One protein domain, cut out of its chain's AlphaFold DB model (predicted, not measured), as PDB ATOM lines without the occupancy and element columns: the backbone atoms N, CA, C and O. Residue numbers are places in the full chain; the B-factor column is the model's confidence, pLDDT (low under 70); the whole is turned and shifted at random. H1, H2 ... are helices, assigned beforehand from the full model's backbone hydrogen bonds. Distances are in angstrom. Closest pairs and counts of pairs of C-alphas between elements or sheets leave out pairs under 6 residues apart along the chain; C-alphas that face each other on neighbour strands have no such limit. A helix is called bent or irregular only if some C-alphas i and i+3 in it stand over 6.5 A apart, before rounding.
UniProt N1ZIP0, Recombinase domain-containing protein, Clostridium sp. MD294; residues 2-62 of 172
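This is residues 2 to 62 of the 172 residues of the protein "Recombinase domain-containing protein" of Clostridium sp. MD294 (UniProt N1ZIP0). Two short helices, H1 and H3, meet near their first residues in an L-shaped corner, while a third, H2, sits off to one side without touching either. The ends of the long axis are made by unnamed chain: the first printed residues at one end, and at the other a wide loop, residues 34 to 52, that swings out past Arg 42 and returns to H3. The printed part has 61 residues with three named helices, in the order H1, H2, H3, and no named strand. The class is all helix, though the helices hold 25 of the 61 residues, which is under half. The whole is only just loose, close to compact, with a radius of gyration of the C-alphas of 12.7 A, and its outline is elongated, spanning 35 by 20 by 20 A.

H1, residues 12 to 21, is the longest helix. It touches H3, residues 53 to 60, with 9 pairs of C-alphas within 8 A. Their closest C-alphas are those of Ala 13 and Ala 53, 4.8 A apart. The lines of H1 and H3 stand at 77 degrees, about perpendicular, and their centres are 11.0 A apart. H2, residues 27 to 33, touches no helix. H1 and H2 are apart, although a tight link of 5 residues joins them. H2 and H3 are only just apart, with their closest C-alphas at 8.5 A. In H1, H2 and H3 every O i to N i+4 pair is within hydrogen-bond range, and no helix is bent or irregular.

H1 has 10 residues and begins at C-alpha 12, at (26.818, 82.147, 39.150); it measures 14.2 A from first to last C-alpha. H3 has 8 residues and measures 10.4 A, from C-alpha 53 at (24.362, 82.722, 34.823) to C-alpha 60 at (28.216, 91.383, 39.036). H2 has 7 residues, Pro 27 to Glu 33, and measures 10.0 A.

The two C-alphas farthest apart are those of Glu 2 and Arg 42, at 37.9 A. The first and last printed C-alphas, those of Glu 2 and Asn 62, are 23.2 A apart. The printed part runs from residue 2 to residue 62 and has no cut. The link from H2 to H3 is long, with 19 residues, and its C-alphas lie 3 to 18 A from the mean of the C-alphas. The mean pLDDT of the printed part is 73.1. It is under 70 in 21 residues of this predicted model, residues 2 to 10 and residues 37 to 48.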
ATOM      1  N   GLU A   2      20.323  89.770  56.547       26.64
ATOM      2  CA  GLU A   2      20.412  88.294  56.426       26.64
ATOM      3  C   GLU A   2      20.565  87.729  54.997       26.64
ATOM      4  O   GLU A   2      20.892  86.560  54.832       26.64
ATOM      5  N   GLN A   3      20.357  88.521  53.938       33.53
ATOM      6  CA  GLN A   3      20.335  87.988  52.564       33.53
ATOM      7  C   GLN A   3      21.724  87.750  51.941       33.53
ATOM      8  O   GLN A   3      21.823  86.981  50.988       33.53
ATOM      9  N   ASN A   4      22.792  88.354  52.478       45.62
ATOM     10  CA  ASN A   4      24.133  88.256  51.883       45.62
ATOM     11  C   ASN A   4      24.910  86.995  52.303       45.62
ATOM     12  O   ASN A   4      25.744  86.529  51.535       45.62
ATOM     13  N   GLN A   5      24.609  86.395  53.462       37.16
ATOM     14  CA  GLN A   5      25.356  85.235  53.984       37.16
ATOM     15  C   GLN A   5      25.142  83.938  53.188       37.16
ATOM     16  O   GLN A   5      25.964  83.031  53.247       37.16
ATOM     17  N   GLN A   6      24.052  83.823  52.425       35.69
ATOM     18  CA  GLN A   6      23.764  82.605  51.656       35.69
ATOM     19  C   GLN A   6      24.521  82.510  50.323       35.69
ATOM     20  O   GLN A   6      24.377  81.505  49.635       35.69
ATOM     21  N   LEU A   7      25.298  83.524  49.933       48.34
ATOM     22  CA  LEU A   7      25.959  83.583  48.623       48.34
ATOM     23  C   LEU A   7      27.466  83.295  48.674       48.34
ATOM     24  O   LEU A   7      28.103  83.231  47.619       48.34
ATOM     25  N   ASP A   8      28.027  83.075  49.865       50.88
ATOM     26  CA  ASP A   8      29.453  82.823  50.054       50.88
ATOM     27  C   ASP A   8      29.894  81.560  49.292       50.88
ATOM     28  O   ASP A   8      29.516  80.431  49.605       50.88
ATOM     29  N   GLY A   9      30.683  81.764  48.234       58.72
ATOM     30  CA  GLY A   9      31.277  80.692  47.431       58.72
ATOM     31  C   GLY A   9      30.360  80.043  46.386       58.72
ATOM     32  O   GLY A   9      30.765  79.061  45.760       58.72
ATOM     33  N   MET A  10      29.150  80.562  46.150       65.38
ATOM     34  CA  MET A  10      28.267  80.015  45.115       65.38
ATOM     35  C   MET A  10      28.694  80.435  43.701       65.38
ATOM     36  O   MET A  10      28.954  81.602  43.421       65.38
ATOM     37  N   ASN A  11      28.712  79.467  42.780       71.56
ATOM     38  CA  ASN A  11      28.879  79.715  41.344       71.56
ATOM     39  C   ASN A  11      27.662  80.488  40.799       71.56
ATOM     40  O   ASN A  11      26.532  80.242  41.221       71.56
ATOM     41  N   GLU A  12      27.872  81.369  39.818       77.62
ATOM     42  CA  GLU A  12      26.818  82.147  39.150       77.62
ATOM     43  C   GLU A  12      25.634  81.292  38.670       77.62
ATOM     44  O   GLU A  12      24.497  81.761  38.689       77.62
ATOM     45  N   ALA A  13      25.886  80.041  38.268       78.69
ATOM     46  CA  ALA A  13      24.836  79.087  37.902       78.69
ATOM     47  C   ALA A  13      23.906  78.763  39.081       78.69
ATOM     48  O   ALA A  13      22.686  78.841  38.954       78.69
ATOM     49  N   ARG A  14      24.477  78.507  40.261       81.25
ATOM     50  CA  ARG A  14      23.697  78.230  41.469       81.25
ATOM     51  C   ARG A  14      22.935  79.466  41.936       81.25
ATOM     52  O   ARG A  14      21.804  79.342  42.387       81.25
ATOM     53  N   ILE A  15      23.506  80.659  41.752       83.88
ATOM     54  CA  ILE A  15      22.795  81.918  42.011       83.88
ATOM     55  C   ILE A  15      21.569  82.036  41.093       83.88
ATOM     56  O   ILE A  15      20.499  82.412  41.566       83.88
ATOM     57  N   SER A  16      21.673  81.686  39.801       85.38
ATOM     58  CA  SER A  16      20.489  81.683  38.926       85.38
ATOM     59  C   SER A  16      19.440  80.677  39.362       85.38
ATOM     60  O   SER A  16      18.261  81.020  39.341       85.38
ATOM     61  N   ASP A  17      19.847  79.479  39.773       85.25
ATOM     62  CA  ASP A  17      18.914  78.443  40.217       85.25
ATOM     63  C   ASP A  17      18.149  78.907  41.459       85.25
ATOM     64  O   ASP A  17      16.924  78.927  41.436       85.25
ATOM     65  N   VAL A  18      18.849  79.436  42.468       87.06
ATOM     66  CA  VAL A  18      18.231  79.982  43.690       87.06
ATOM     67  C   VAL A  18      17.273  81.136  43.383       87.06
ATOM     68  O   VAL A  18      16.188  81.212  43.959       87.06
ATOM     69  N   LEU A  19      17.638  82.052  42.479       86.50
ATOM     70  CA  LEU A  19      16.756  83.161  42.091       86.50
ATOM     71  C   LEU A  19      15.502  82.673  41.357       86.50
ATOM     72  O   LEU A  19      14.422  83.223  41.558       86.50
ATOM     73  N   ASN A  20      15.641  81.636  40.532       88.19
ATOM     74  CA  ASN A  20      14.524  81.013  39.832       88.19
ATOM     75  C   ASN A  20      13.630  80.197  40.782       88.19
ATOM     76  O   ASN A  20      12.415  80.221  40.623       88.19
ATOM     77  N   GLU A  21      14.202  79.503  41.769       88.19
ATOM     78  CA  GLU A  21      13.470  78.762  42.809       88.19
ATOM     79  C   GLU A  21      12.648  79.691  43.706       88.19
ATOM     80  O   GLU A  21      11.543  79.347  44.115       88.19
ATOM     81  N   ARG A  22      13.165  80.892  43.979       87.69
ATOM     82  CA  ARG A  22      12.467  81.935  44.746       87.69
ATOM     83  C   ARG A  22      11.446  82.730  43.928       87.69
ATOM     84  O   ARG A  22      10.932  83.724  44.429       87.69
ATOM     85  N   ASP A  23      11.207  82.330  42.681       84.06
ATOM     86  CA  ASP A  23      10.317  82.997  41.723       84.06
ATOM     87  C   ASP A  23      10.590  84.511  41.587       84.06
ATOM     88  O   ASP A  23       9.698  85.339  41.395       84.06
ATOM     89  N   VAL A  24      11.866  84.903  41.703       87.44
ATOM     90  CA  VAL A  24      12.280  86.298  41.535       87.44
ATOM     91  C   VAL A  24      12.269  86.633  40.050       87.44
ATOM     92  O   VAL A  24      12.986  86.027  39.251       87.44
ATOM     93  N   LEU A  25      11.521  87.671  39.676       86.25
ATOM     94  CA  LEU A  25      11.441  88.123  38.289       86.25
ATOM     95  C   LEU A  25      12.823  88.458  37.719       86.25
ATOM     96  O   LEU A  25      13.604  89.218  38.297       86.25
ATOM     97  N   SER A  26      13.115  87.926  36.532       86.38
ATOM     98  CA  SER A  26      14.345  88.271  35.822       86.38
ATOM     99  C   SER A  26      14.337  89.737  35.373       86.38
ATOM    100  O   SER A  26      13.268  90.322  35.175       86.38
ATOM    101  N   PRO A  27      15.502  90.354  35.095       85.75
ATOM    102  CA  PRO A  27      15.562  91.757  34.678       85.75
ATOM    103  C   PRO A  27      14.750  92.074  33.412       85.75
ATOM    104  O   PRO A  27      14.307  93.206  33.222       85.75
ATOM    105  N   ILE A  28      14.564  91.090  32.525       80.25
ATOM    106  CA  ILE A  28      13.731  91.238  31.324       80.25
ATOM    107  C   ILE A  28      12.252  91.227  31.714       80.25
ATOM    108  O   ILE A  28      11.499  92.084  31.248       80.25
ATOM    109  N   MET A  29      11.847  90.302  32.586       82.81
ATOM    110  CA  MET A  29      10.461  90.215  33.042       82.81
ATOM    111  C   MET A  29      10.054  91.383  33.924       82.81
ATOM    112  O   MET A  29       8.989  91.948  33.696       82.81
ATOM    113  N   TYR A  30      10.940  91.849  34.798       86.62
ATOM    114  CA  TYR A  30      10.733  93.071  35.567       86.62
ATOM    115  C   TYR A  30      10.477  94.284  34.657       86.62
ATOM    116  O   TYR A  30       9.545  95.057  34.870       86.62
ATOM    117  N   LYS A  31      11.251  94.435  33.569       85.06
ATOM    118  CA  LYS A  31      11.025  95.519  32.594       85.06
ATOM    119  C   LYS A  31       9.693  95.393  31.858       85.06
ATOM    120  O   LYS A  31       9.055  96.414  31.604       85.06
ATOM    121  N   LYS A  32       9.287  94.165  31.518       82.81
ATOM    122  CA  LYS A  32       8.001  93.875  30.866       82.81
ATOM    123  C   LYS A  32       6.830  94.211  31.792       82.81
ATOM    124  O   LYS A  32       5.898  94.880  31.358       82.81
ATOM    125  N   GLU A  33       6.903  93.793  33.051       85.12
ATOM    126  CA  GLU A  33       5.889  94.056  34.074       85.12
ATOM    127  C   GLU A  33       5.727  95.561  34.330       85.12
ATOM    128  O   GLU A  33       4.615  96.085  34.296       85.12
ATOM    129  N   LYS A  34       6.841  96.289  34.480       86.62
ATOM    130  CA  LYS A  34       6.845  97.750  34.667       86.62
ATOM    131  C   LYS A  34       6.575  98.552  33.386       86.62
ATOM    132  O   LYS A  34       6.620  99.778  33.425       86.62
ATOM    133  N   ARG A  35       6.285  97.890  32.256       82.12
ATOM    134  CA  ARG A  35       5.990  98.499  30.942       82.12
ATOM    135  C   ARG A  35       7.063  99.483  30.451       82.12
ATOM    136  O   ARG A  35       6.757 100.428  29.726       82.12
ATOM    137  N   TYR A  36       8.328  99.260  30.807       81.62
ATOM    138  CA  TYR A  36       9.427 100.070  30.283       81.62
ATOM    139  C   TYR A  36       9.671  99.772  28.800       81.62
ATOM    140  O   TYR A  36       9.506  98.638  28.347       81.62
ATOM    141  N   ALA A  37      10.130 100.775  28.046       69.00
ATOM    142  CA  ALA A  37      10.566 100.574  26.669       69.00
ATOM    143  C   ALA A  37      11.727  99.563  26.631       69.00
ATOM    144  O   ALA A  37      12.781  99.776  27.234       69.00
ATOM    145  N   TYR A  38      11.542  98.443  25.930       68.00
ATOM    146  CA  TYR A  38      12.578  97.431  25.748       68.00
ATOM    147  C   TYR A  38      12.656  96.988  24.288       68.00
ATOM    148  O   TYR A  38      11.654  96.912  23.577       68.00
ATOM    149  N   VAL A  39      13.874  96.697  23.832       58.94
ATOM    150  CA  VAL A  39      14.124  96.258  22.457       58.94
ATOM    151  C   VAL A  39      13.706  94.792  22.329       58.94
ATOM    152  O   VAL A  39      14.305  93.916  22.952       58.94
ATOM    153  N   LYS A  40      12.686  94.507  21.512       55.59
ATOM    154  CA  LYS A  40      12.389  93.138  21.063       55.59
ATOM    155  C   LYS A  40      13.487  92.704  20.081       55.59
ATOM    156  O   LYS A  40      13.628  93.310  19.023       55.59
ATOM    157  N   GLY A  41      14.280  91.681  20.419       54.97
ATOM    158  CA  GLY A  41      15.367  91.212  19.548       54.97
ATOM    159  C   GLY A  41      16.014  89.876  19.946       54.97
ATOM    160  O   GLY A  41      16.571  89.754  21.032       54.97
ATOM    161  N   ARG A  42      15.929  88.915  19.009       48.41
ATOM    162  CA  ARG A  42      16.620  87.616  18.763       48.41
ATOM    163  C   ARG A  42      16.946  86.617  19.892       48.41
ATOM    164  O   ARG A  42      17.215  85.475  19.554       48.41
ATOM    165  N   TYR A  43      16.877  86.966  21.176       51.66
ATOM    166  CA  TYR A  43      17.223  86.044  22.280       51.66
ATOM    167  C   TYR A  43      16.185  85.998  23.406       51.66
ATOM    168  O   TYR A  43      16.487  85.582  24.520       51.66
ATOM    169  N   ILE A  44      14.962  86.453  23.136       54.84
ATOM    170  CA  ILE A  44      13.842  86.302  24.067       54.84
ATOM    171  C   ILE A  44      13.035  85.113  23.563       54.84
ATOM    172  O   ILE A  44      12.060  85.279  22.832       54.84
ATOM    173  N   THR A  45      13.495  83.910  23.887       52.09
ATOM    174  CA  THR A  45      12.667  82.714  23.769       52.09
ATOM    175  C   THR A  45      11.572  82.836  24.825       52.09
ATOM    176  O   THR A  45      11.856  82.820  26.016       52.09
ATOM    177  N   GLU A  46      10.362  83.111  24.339       53.34
ATOM    178  CA  GLU A  46       9.045  82.817  24.915       53.34
ATOM    179  C   GLU A  46       8.796  83.101  26.404       53.34
ATOM    180  O   GLU A  46       9.406  82.509  27.277       53.34
ATOM    181  N   ASN A  47       7.796  83.956  26.659       55.19
ATOM    182  CA  ASN A  47       6.869  84.038  27.804       55.19
ATOM    183  C   ASN A  47       7.328  83.894  29.273       55.19
ATOM    184  O   ASN A  47       6.586  84.384  30.120       55.19
ATOM    185  N   ASN A  48       8.504  83.360  29.610       62.12
ATOM    186  CA  ASN A  48       9.032  83.265  30.972       62.12
ATOM    187  C   ASN A  48      10.578  83.249  31.007       62.12
ATOM    188  O   ASN A  48      11.210  82.234  31.291       62.12
ATOM    189  N   ALA A  49      11.208  84.385  30.681       74.69
ATOM    190  CA  ALA A  49      12.658  84.537  30.728       74.69
ATOM    191  C   ALA A  49      13.153  84.376  32.176       74.69
ATOM    192  O   ALA A  49      12.954  85.272  32.998       74.69
ATOM    193  N   LYS A  50      13.794  83.243  32.469       83.56
ATOM    194  CA  LYS A  50      14.422  82.929  33.759       83.56
ATOM    195  C   LYS A  50      15.762  83.650  33.937       83.56
ATOM    196  O   LYS A  50      16.345  84.164  32.977       83.56
ATOM    197  N   TRP A  51      16.274  83.678  35.165       86.25
ATOM    198  CA  TRP A  51      17.647  84.088  35.443       86.25
ATOM    199  C   TRP A  51      18.632  83.132  34.778       86.25
ATOM    200  O   TRP A  51      18.497  81.914  34.878       86.25
ATOM    201  N   SER A  52      19.640  83.702  34.120       85.00
ATOM    202  CA  SER A  52      20.761  82.964  33.546       85.00
ATOM    203  C   SER A  52      22.068  83.382  34.212       85.00
ATOM    204  O   SER A  52      22.261  84.563  34.525       85.00
ATOM    205  N   ALA A  53      23.012  82.445  34.329       82.25
ATOM    206  CA  ALA A  53      24.362  82.722  34.823       82.25
ATOM    207  C   ALA A  53      25.040  83.877  34.058       82.25
ATOM    208  O   ALA A  53      25.705  84.724  34.647       82.25
ATOM    209  N   THR A  54      24.814  83.984  32.742       82.38
ATOM    210  CA  THR A  54      25.348  85.080  31.916       82.38
ATOM    211  C   THR A  54      24.774  86.446  32.292       82.38
ATOM    212  O   THR A  54      25.490  87.450  32.259       82.38
ATOM    213  N   THR A  55      23.495  86.500  32.667       84.38
ATOM    214  CA  THR A  55      22.842  87.729  33.132       84.38
ATOM    215  C   THR A  55      23.397  88.155  34.484       84.38
ATOM    216  O   THR A  55      23.720  89.330  34.654       84.38
ATOM    217  N   ILE A  56      23.572  87.204  35.402       85.75
ATOM    218  CA  ILE A  56      24.143  87.433  36.735       85.75
ATOM    219  C   ILE A  56      25.584  87.922  36.613       85.75
ATOM    220  O   ILE A  56      25.922  88.975  37.144       85.75
ATOM    221  N   LEU A  57      26.404  87.247  35.807       84.44
ATOM    222  CA  LEU A  57      27.786  87.643  35.545       84.44
ATOM    223  C   LEU A  57      27.886  89.073  34.997       84.44
ATOM    224  O   LEU A  57      28.791  89.823  35.354       84.44
ATOM    225  N   ARG A  58      26.955  89.471  34.122       85.88
ATOM    226  CA  ARG A  58      26.909  90.834  33.578       85.88
ATOM    227  C   ARG A  58      26.580  91.872  34.652       85.88
ATOM    228  O   ARG A  58      27.121  92.970  34.586       85.88
ATOM    229  N   ILE A  59      25.699  91.543  35.593       88.62
ATOM    230  CA  ILE A  59      25.330  92.415  36.716       88.62
ATOM    231  C   ILE A  59      26.511  92.541  37.679       88.62
ATOM    232  O   ILE A  59      26.943  93.653  37.962       88.62
ATOM    233  N   LEU A  60      27.105  91.417  38.083       86.94
ATOM    234  CA  LEU A  60      28.216  91.383  39.036       86.94
ATOM    235  C   LEU A  60      29.491  92.061  38.516       86.94
ATOM    236  O   LEU A  60      30.298  92.522  39.307       86.94
ATOM    237  N   LYS A  61      29.688  92.157  37.196       86.75
ATOM    238  CA  LYS A  61      30.822  92.879  36.582       86.75
ATOM    239  C   LYS A  61      30.570  94.370  36.359       86.75
ATOM    240  O   LYS A  61      31.429  95.056  35.809       86.75
ATOM    241  N   ASN A  62      29.381  94.868  36.682       89.12
ATOM    242  CA  ASN A  62      29.013  96.237  36.364       89.12
ATOM    243  C   ASN A  62      29.380  97.189  37.508       89.12
ATOM    244  O   ASN A  62      28.707  97.232  38.532       89.12
TER     245      ASN A  62